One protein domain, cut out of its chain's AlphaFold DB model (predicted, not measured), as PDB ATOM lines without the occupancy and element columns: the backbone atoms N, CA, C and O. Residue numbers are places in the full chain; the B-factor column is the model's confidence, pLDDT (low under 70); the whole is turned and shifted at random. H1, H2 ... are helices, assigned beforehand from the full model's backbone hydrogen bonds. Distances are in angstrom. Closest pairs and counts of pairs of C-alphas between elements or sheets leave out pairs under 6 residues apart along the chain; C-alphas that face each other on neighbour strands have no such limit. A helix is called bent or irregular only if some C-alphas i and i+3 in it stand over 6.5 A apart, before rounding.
ATOM      1  N   GLN A   2      61.406 -28.656 -47.403       69.81
ATOM      2  CA  GLN A   2      60.335 -28.882 -48.399       69.81
ATOM      3  C   GLN A   2      60.810 -29.362 -49.786       69.81
ATOM      4  O   GLN A   2      60.224 -30.293 -50.326       69.81
ATOM      5  N   LYS A   3      61.901 -28.804 -50.338       75.44
ATOM      6  CA  LYS A   3      62.449 -29.211 -51.654       75.44
ATOM      7  C   LYS A   3      62.975 -30.656 -51.699       75.44
ATOM      8  O   LYS A   3      62.970 -31.280 -52.753       75.44
ATOM      9  N   MET A   4      63.471 -31.171 -50.574       77.56
ATOM     10  CA  MET A   4      63.935 -32.558 -50.466       77.56
ATOM     11  C   MET A   4      62.737 -33.502 -50.356       77.56
ATOM     12  O   MET A   4      62.694 -34.532 -51.025       77.56
ATOM     13  N   GLN A   5      61.730 -33.095 -49.578       80.50
ATOM     14  CA  GLN A   5      60.507 -33.863 -49.396       80.50
ATOM     15  C   GLN A   5      59.769 -34.070 -50.721       80.50
ATOM     16  O   GLN A   5      59.382 -35.194 -51.031       80.50
ATOM     17  N   THR A   6      59.633 -33.028 -51.546       82.75
ATOM     18  CA  THR A   6      58.984 -33.139 -52.863       82.75
ATOM     19  C   THR A   6      59.718 -34.086 -53.807       82.75
ATOM     20  O   THR A   6      59.065 -34.879 -54.480       82.75
ATOM     21  N   ARG A   7      61.058 -34.087 -53.812       87.56
ATOM     22  CA  ARG A   7      61.855 -34.999 -54.653       87.56
ATOM     23  C   ARG A   7      61.657 -36.473 -54.291       87.56
ATOM     24  O   ARG A   7      61.594 -37.311 -55.180       87.56
ATOM     25  N   ILE A   8      61.545 -36.784 -53.000       91.12
ATOM     26  CA  ILE A   8      61.429 -38.169 -52.511       91.12
ATOM     27  C   ILE A   8      59.966 -38.644 -52.490       91.12
ATOM     28  O   ILE A   8      59.709 -39.842 -52.421       91.12
ATOM     29  N   THR A   9      58.989 -37.736 -52.593       88.50
ATOM     30  CA  THR A   9      57.556 -38.053 -52.435       88.50
ATOM     31  C   THR A   9      57.085 -39.168 -53.366       88.50
ATOM     32  O   THR A   9      56.389 -40.069 -52.904       88.50
ATOM     33  N   LEU A  10      57.492 -39.150 -54.640       89.56
ATOM     34  CA  LEU A  10      57.102 -40.181 -55.605       89.56
ATOM     35  C   LEU A  10      57.620 -41.560 -55.184       89.56
ATOM     36  O   LEU A  10      56.824 -42.476 -55.006       89.56
ATOM     37  N   PHE A  11      58.928 -41.673 -54.937       93.38
ATOM     38  CA  PHE A  11      59.564 -42.917 -54.496       93.38
ATOM     39  C   PHE A  11      58.985 -43.432 -53.170       93.38
ATOM     40  O   PHE A  11      58.667 -44.611 -53.024       93.38
ATOM     41  N   ARG A  12      58.801 -42.532 -52.200       91.88
ATOM     42  CA  ARG A  12      58.206 -42.858 -50.902       91.88
ATOM     43  C   ARG A  12      56.808 -43.444 -51.076       91.88
ATOM     44  O   ARG A  12      56.522 -44.489 -50.503       91.88
ATOM     45  N   ASN A  13      55.944 -42.778 -51.842       93.25
ATOM     46  CA  ASN A  13      54.570 -43.231 -52.036       93.25
ATOM     47  C   ASN A  13      54.540 -44.595 -52.748       93.25
ATOM     48  O   ASN A  13      53.848 -45.499 -52.289       93.25
ATOM     49  N   THR A  14      55.353 -44.790 -53.796       93.56
ATOM     50  CA  THR A  14      55.402 -46.069 -54.527       93.56
ATOM     51  C   THR A  14      55.861 -47.232 -53.656       93.56
ATOM     52  O   THR A  14      55.266 -48.309 -53.719       93.56
ATOM     53  N   GLU A  15      56.896 -47.034 -52.835       94.62
ATOM     54  CA  GLU A  15      57.398 -48.096 -51.960       94.62
ATOM     55  C   GLU A  15      56.431 -48.382 -50.805       94.62
ATOM     56  O   GLU A  15      56.149 -49.549 -50.537       94.62
ATOM     57  N   ILE A  16      55.850 -47.357 -50.166       92.00
ATOM     58  CA  ILE A  16      54.851 -47.548 -49.097       92.00
ATOM     59  C   ILE A  16      53.661 -48.367 -49.608       92.00
ATOM     60  O   ILE A  16      53.281 -49.360 -48.986       92.00
ATOM     61  N   ASP A  17      53.108 -48.007 -50.765       91.38
ATOM     62  CA  ASP A  17      51.929 -48.683 -51.308       91.38
ATOM     63  C   ASP A  17      52.250 -50.118 -51.758       91.38
ATOM     64  O   ASP A  17      51.419 -51.025 -51.654       91.38
ATOM     65  N   LYS A  18      53.480 -50.360 -52.222       92.06
ATOM     66  CA  LYS A  18      53.983 -51.702 -52.540       92.06
ATOM     67  C   LYS A  18      54.079 -52.575 -51.289       92.06
ATOM     68  O   LYS A  18      53.605 -53.713 -51.311       92.06
ATOM     69  N   TRP A  19      54.650 -52.057 -50.202       90.62
ATOM     70  CA  TRP A  19      54.744 -52.786 -48.935       90.62
ATOM     71  C   TRP A  19      53.371 -53.028 -48.315       90.62
ATOM     72  O   TRP A  19      53.093 -54.148 -47.894       90.62
ATOM     73  N   GLN A  20      52.470 -52.047 -48.373       86.56
ATOM     74  CA  GLN A  20      51.076 -52.223 -47.974       86.56
ATOM     75  C   GLN A  20      50.423 -53.400 -48.709       86.56
ATOM     76  O   GLN A  20      49.819 -54.268 -48.076       86.56
ATOM     77  N   ARG A  21      50.524 -53.435 -50.046       85.31
ATOM     78  CA  ARG A  21      49.947 -54.519 -50.857       85.31
ATOM     79  C   ARG A  21      50.532 -55.872 -50.466       85.31
ATOM     80  O   ARG A  21      49.780 -56.824 -50.288       85.31
ATOM     81  N   LYS A  22      51.849 -55.946 -50.267       85.75
ATOM     82  CA  LYS A  22      52.529 -57.180 -49.855       85.75
ATOM     83  C   LYS A  22      52.032 -57.674 -48.491       85.75
ATOM     84  O   LYS A  22      51.674 -58.839 -48.371       85.75
ATOM     85  N   THR A  23      51.921 -56.789 -47.501       82.19
ATOM     86  CA  THR A  23      51.398 -57.132 -46.169       82.19
ATOM     87  C   THR A  23      49.945 -57.605 -46.227       82.19
ATOM     88  O   THR A  23      49.598 -58.581 -45.566       82.19
ATOM     89  N   GLN A  24      49.095 -56.971 -47.045       74.19
ATOM     90  CA  GLN A  24      47.688 -57.374 -47.208       74.19
ATOM     91  C   GLN A  24      47.530 -58.766 -47.828       74.19
ATOM     92  O   GLN A  24      46.607 -59.493 -47.461       74.19
ATOM     93  N   VAL A  25      48.427 -59.141 -48.743       73.62
ATOM     94  CA  VAL A  25      48.455 -60.482 -49.342       73.62
ATOM     95  C   VAL A  25      48.923 -61.522 -48.322       73.62
ATOM     96  O   VAL A  25      48.273 -62.551 -48.172       73.62
ATOM     97  N   THR A  26      49.990 -61.243 -47.568       73.69
ATOM     98  CA  THR A  26      50.555 -62.189 -46.587       73.69
ATOM     99  C   THR A  26      49.635 -62.454 -45.392       73.69
ATOM    100  O   THR A  26      49.591 -63.568 -44.886       73.69
ATOM    101  N   THR A  27      48.886 -61.450 -44.935       66.50
ATOM    102  CA  THR A  27      47.998 -61.558 -43.757       66.50
ATOM    103  C   THR A  27      46.617 -62.143 -44.070       66.50
ATOM    104  O   THR A  27      45.792 -62.270 -43.171       66.50
ATOM    105  N   GLY A  28      46.310 -62.450 -45.337       61.53
ATOM    106  CA  GLY A  28      44.970 -62.889 -45.753       61.53
ATOM    107  C   GLY A  28      43.882 -61.807 -45.631       61.53
ATOM    108  O   GLY A  28      42.718 -62.052 -45.947       61.53
ATOM    109  N   ALA A  29      44.247 -60.581 -45.232       60.22
ATOM    110  CA  ALA A  29      43.332 -59.461 -45.017       60.22
ATOM    111  C   ALA A  29      42.618 -58.994 -46.301       60.22
ATOM    112  O   ALA A  29      41.575 -58.340 -46.232       60.22
ATOM    113  N   ALA A  30      43.137 -59.362 -47.476       58.19
ATOM    114  CA  ALA A  30      42.475 -59.145 -48.762       58.19
ATOM    115  C   ALA A  30      41.086 -59.817 -48.849       58.19
ATOM    116  O   ALA A  30      40.192 -59.265 -49.486       58.19
ATOM    117  N   ALA A  31      40.868 -60.948 -48.162       55.03
ATOM    118  CA  ALA A  31      39.580 -61.652 -48.143       55.03
ATOM    119  C   ALA A  31      38.528 -60.995 -47.223       55.03
ATOM    120  O   ALA A  31      37.328 -61.140 -47.448       55.03
ATOM    121  N   LEU A  32      38.955 -60.229 -46.212       57.69
ATOM    122  CA  LEU A  32      38.076 -59.579 -45.224       57.69
ATOM    123  C   LEU A  32      37.549 -58.203 -45.685       57.69
ATOM    124  O   LEU A  32      36.657 -57.626 -45.065       57.69
ATOM    125  N   LYS A  33      38.087 -57.665 -46.784       55.75
ATOM    126  CA  LYS A  33      37.897 -56.276 -47.245       55.75
ATOM    127  C   LYS A  33      36.658 -56.013 -48.110       55.75
ATOM    128  O   LYS A  33      36.506 -54.918 -48.651       55.75
ATOM    129  N   GLY A  34      35.759 -56.983 -48.255       52.50
ATOM    130  CA  GLY A  34      34.759 -57.007 -49.328       52.50
ATOM    131  C   GLY A  34      33.708 -55.885 -49.389       52.50
ATOM    132  O   GLY A  34      32.919 -55.904 -50.328       52.50
ATOM    133  N   LYS A  35      33.625 -54.925 -48.449       54.94
ATOM    134  CA  LYS A  35      32.508 -53.946 -48.425       54.94
ATOM    135  C   LYS A  35      32.808 -52.510 -47.959       54.94
ATOM    136  O   LYS A  35      31.874 -51.715 -47.918       54.94
ATOM    137  N   LEU A  36      34.051 -52.122 -47.642       57.25
ATOM    138  CA  LEU A  36      34.351 -50.735 -47.229       57.25
ATOM    139  C   LEU A  36      35.306 -50.013 -48.188       57.25
ATOM    140  O   LEU A  36      36.494 -50.316 -48.264       57.25
ATOM    141  N   HIS A  37      34.795 -48.972 -48.847       58.88
ATOM    142  CA  HIS A  37      35.532 -48.158 -49.819       58.88
ATOM    143  C   HIS A  37      36.723 -47.394 -49.206       58.88
ATOM    144  O   HIS A  37      37.727 -47.180 -49.884       58.88
ATOM    145  N   ALA A  38      36.640 -47.038 -47.916       55.12
ATOM    146  CA  ALA A  38      37.724 -46.393 -47.167       55.12
ATOM    147  C   ALA A  38      38.945 -47.310 -46.984       55.12
ATOM    148  O   ALA A  38      40.077 -46.843 -46.952       55.12
ATOM    149  N   PHE A  39      38.728 -48.627 -46.928       56.94
ATOM    150  CA  PHE A  39      39.808 -49.597 -46.784       56.94
ATOM    151  C   PHE A  39      40.491 -49.925 -48.118       56.94
ATOM    152  O   PHE A  39      41.607 -50.431 -48.100       56.94
ATOM    153  N   ASN A  40      39.886 -49.618 -49.271       69.19
ATOM    154  CA  ASN A  40      40.429 -49.938 -50.601       69.19
ATOM    155  C   ASN A  40      41.351 -48.861 -51.198       69.19
ATOM    156  O   ASN A  40      41.813 -49.022 -52.322       69.19
ATOM    157  N   GLN A  41      41.640 -47.787 -50.462       83.06
ATOM    158  CA  GLN A  41      42.587 -46.752 -50.891       83.06
ATOM    159  C   GLN A  41      44.021 -47.106 -50.483       83.06
ATOM    160  O   GLN A  41      44.230 -47.777 -49.467       83.06
ATOM    161  N   ASN A  42      45.005 -46.642 -51.257       86.94
ATOM    162  CA  ASN A  42      46.407 -46.739 -50.861       86.94
ATOM    163  C   ASN A  42      46.671 -45.868 -49.623       86.94
ATOM    164  O   ASN A  42      46.012 -44.846 -49.422       86.94
ATOM    165  N   ILE A  43      47.647 -46.249 -48.796       87.38
ATOM    166  CA  ILE A  43      48.048 -45.469 -47.616       87.38
ATOM    167  C   ILE A  43      48.479 -44.062 -48.035       87.38
ATOM    168  O   ILE A  43      48.125 -43.091 -47.367       87.38
ATOM    169  N   SER A  44      49.205 -43.936 -49.149       90.50
ATOM    170  CA  SER A  44      49.626 -42.638 -49.676       90.50
ATOM    171  C   SER A  44      48.438 -41.705 -49.966       90.50
ATOM    172  O   SER A  44      48.469 -40.539 -49.565       90.50
ATOM    173  N   ASP A  45      47.369 -42.231 -50.571       89.38
ATOM    174  CA  ASP A  45      46.139 -41.499 -50.898       89.38
ATOM    175  C   ASP A  45      45.353 -41.109 -49.639       89.38
ATOM    176  O   ASP A  45      44.865 -39.982 -49.530       89.38
ATOM    177  N   GLN A  46      45.276 -42.009 -48.652       87.62
ATOM    178  CA  GLN A  46      44.632 -41.727 -47.367       87.62
ATOM    179  C   GLN A  46      45.350 -40.593 -46.630       87.62
ATOM    180  O   GLN A  46      44.716 -39.628 -46.203       87.62
ATOM    181  N   VAL A  47      46.681 -40.672 -46.526       88.75
ATOM    182  CA  VAL A  47      47.500 -39.630 -45.892       88.75
ATOM    183  C   VAL A  47      47.360 -38.309 -46.643       88.75
ATOM    184  O   VAL A  47      47.180 -37.274 -46.007       88.75
ATOM    185  N   ALA A  48      47.384 -38.320 -47.977       88.62
ATOM    186  CA  ALA A  48      47.165 -37.115 -48.773       88.62
ATOM    187  C   ALA A  48      45.775 -36.501 -48.527       88.62
ATOM    188  O   ALA A  48      45.655 -35.280 -48.441       88.62
ATOM    189  N   GLY A  49      44.742 -37.333 -48.360       87.88
ATOM    190  CA  GLY A  49      43.396 -36.901 -47.992       87.88
ATOM    191  C   GLY A  49      43.347 -36.214 -46.627       87.88
ATOM    192  O   GLY A  49      42.804 -35.116 -46.522       87.88
ATOM    193  N   TYR A  50      43.967 -36.809 -45.606       84.88
ATOM    194  CA  TYR A  50      44.048 -36.209 -44.268       84.88
ATOM    195  C   TYR A  50      44.885 -34.925 -44.242       84.88
ATOM    196  O   TYR A  50      44.533 -33.971 -43.557       84.88
ATOM    197  N   MET A  51      45.974 -34.874 -45.010       86.19
ATOM    198  CA  MET A  51      46.861 -33.707 -45.079       86.19
ATOM    199  C   MET A  51      46.269 -32.544 -45.886       86.19
ATOM    200  O   MET A  51      46.793 -31.435 -45.817       86.19
ATOM    201  N   ARG A  52      45.193 -32.772 -46.650       87.50
ATOM    202  CA  ARG A  52      44.492 -31.718 -47.395       87.50
ATOM    203  C   ARG A  52      43.703 -30.785 -46.471       87.50
ATOM    204  O   ARG A  52      43.607 -29.601 -46.767       87.50
ATOM    205  N   ASP A  53      43.171 -31.321 -45.375       86.75
ATOM    206  CA  ASP A  53      42.500 -30.571 -44.310       86.75
ATOM    207  C   ASP A  53      42.888 -31.160 -42.938       86.75
ATOM    208  O   ASP A  53      42.154 -31.975 -42.364       86.75
TER     209      ASP A  53
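Overview. This is residues 2 to 53 of the 185 residues of a protein of Hordeum vulgare subsp. vulgare (UniProt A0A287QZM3). One long helix, H1, kinked near residue 10, makes one side of a flat, open loop. The chain then folds back through a stretch without named elements and the one small turn of H2 into a shorter helix, H3, whose beginning packs on the middle of H1. Residues 2 to 8 of H1 and residues 47 to 53, of which 47 to 52 belong to H3, stick out as two free ends. The 52 printed residues include three named helices, in the order H1, H2, H3, and no named strand; the class is all helix. The whole is loose, with a radius of gyration of the C-alphas of 13.1 A, and spans 40 by 25 by 10 A.

Arrangement. H1, residues 2 to 26, has a kink of 47 degrees near residue 10 and is irregular, with C-alphas 7 and 10 lying 7.1 A apart. H1 touches H3, residues 43 to 52, with residues 13 to 20 alone; their closest C-alphas, those of Asn 13 and Ser 44, are 5.5 A apart. They run opposite ways at a steep tilt of 44 degrees. H2, residues 37 to 40, is apart from H1, and only just apart from H3, with their closest C-alphas 8.3 A apart. In H3 every O i to N i+4 pair is within hydrogen-bond range, in H1 18 of 21 are, and H2 is too short for such a pair.

Along the chain. H1 begins at C-alpha 2 (60.335, -28.882, -48.399) and measures 34.8 A to C-alpha 26 (50.555, -62.189, -46.587). H2 measures 5.3 A. H3 measures 14.2 A and ends at C-alpha 52 (44.492, -31.718, -47.395).

Size, cuts and confidence. The C-alphas of Lys 3 and Ala 31, the two farthest apart, are 39.8 A apart. The printed part has no cut. The link from H1 to H2 is short and that from H2 to H3 tight. The mean pLDDT of the printed part is 78.7; residue 2 and residues 27 to 40 are under 70.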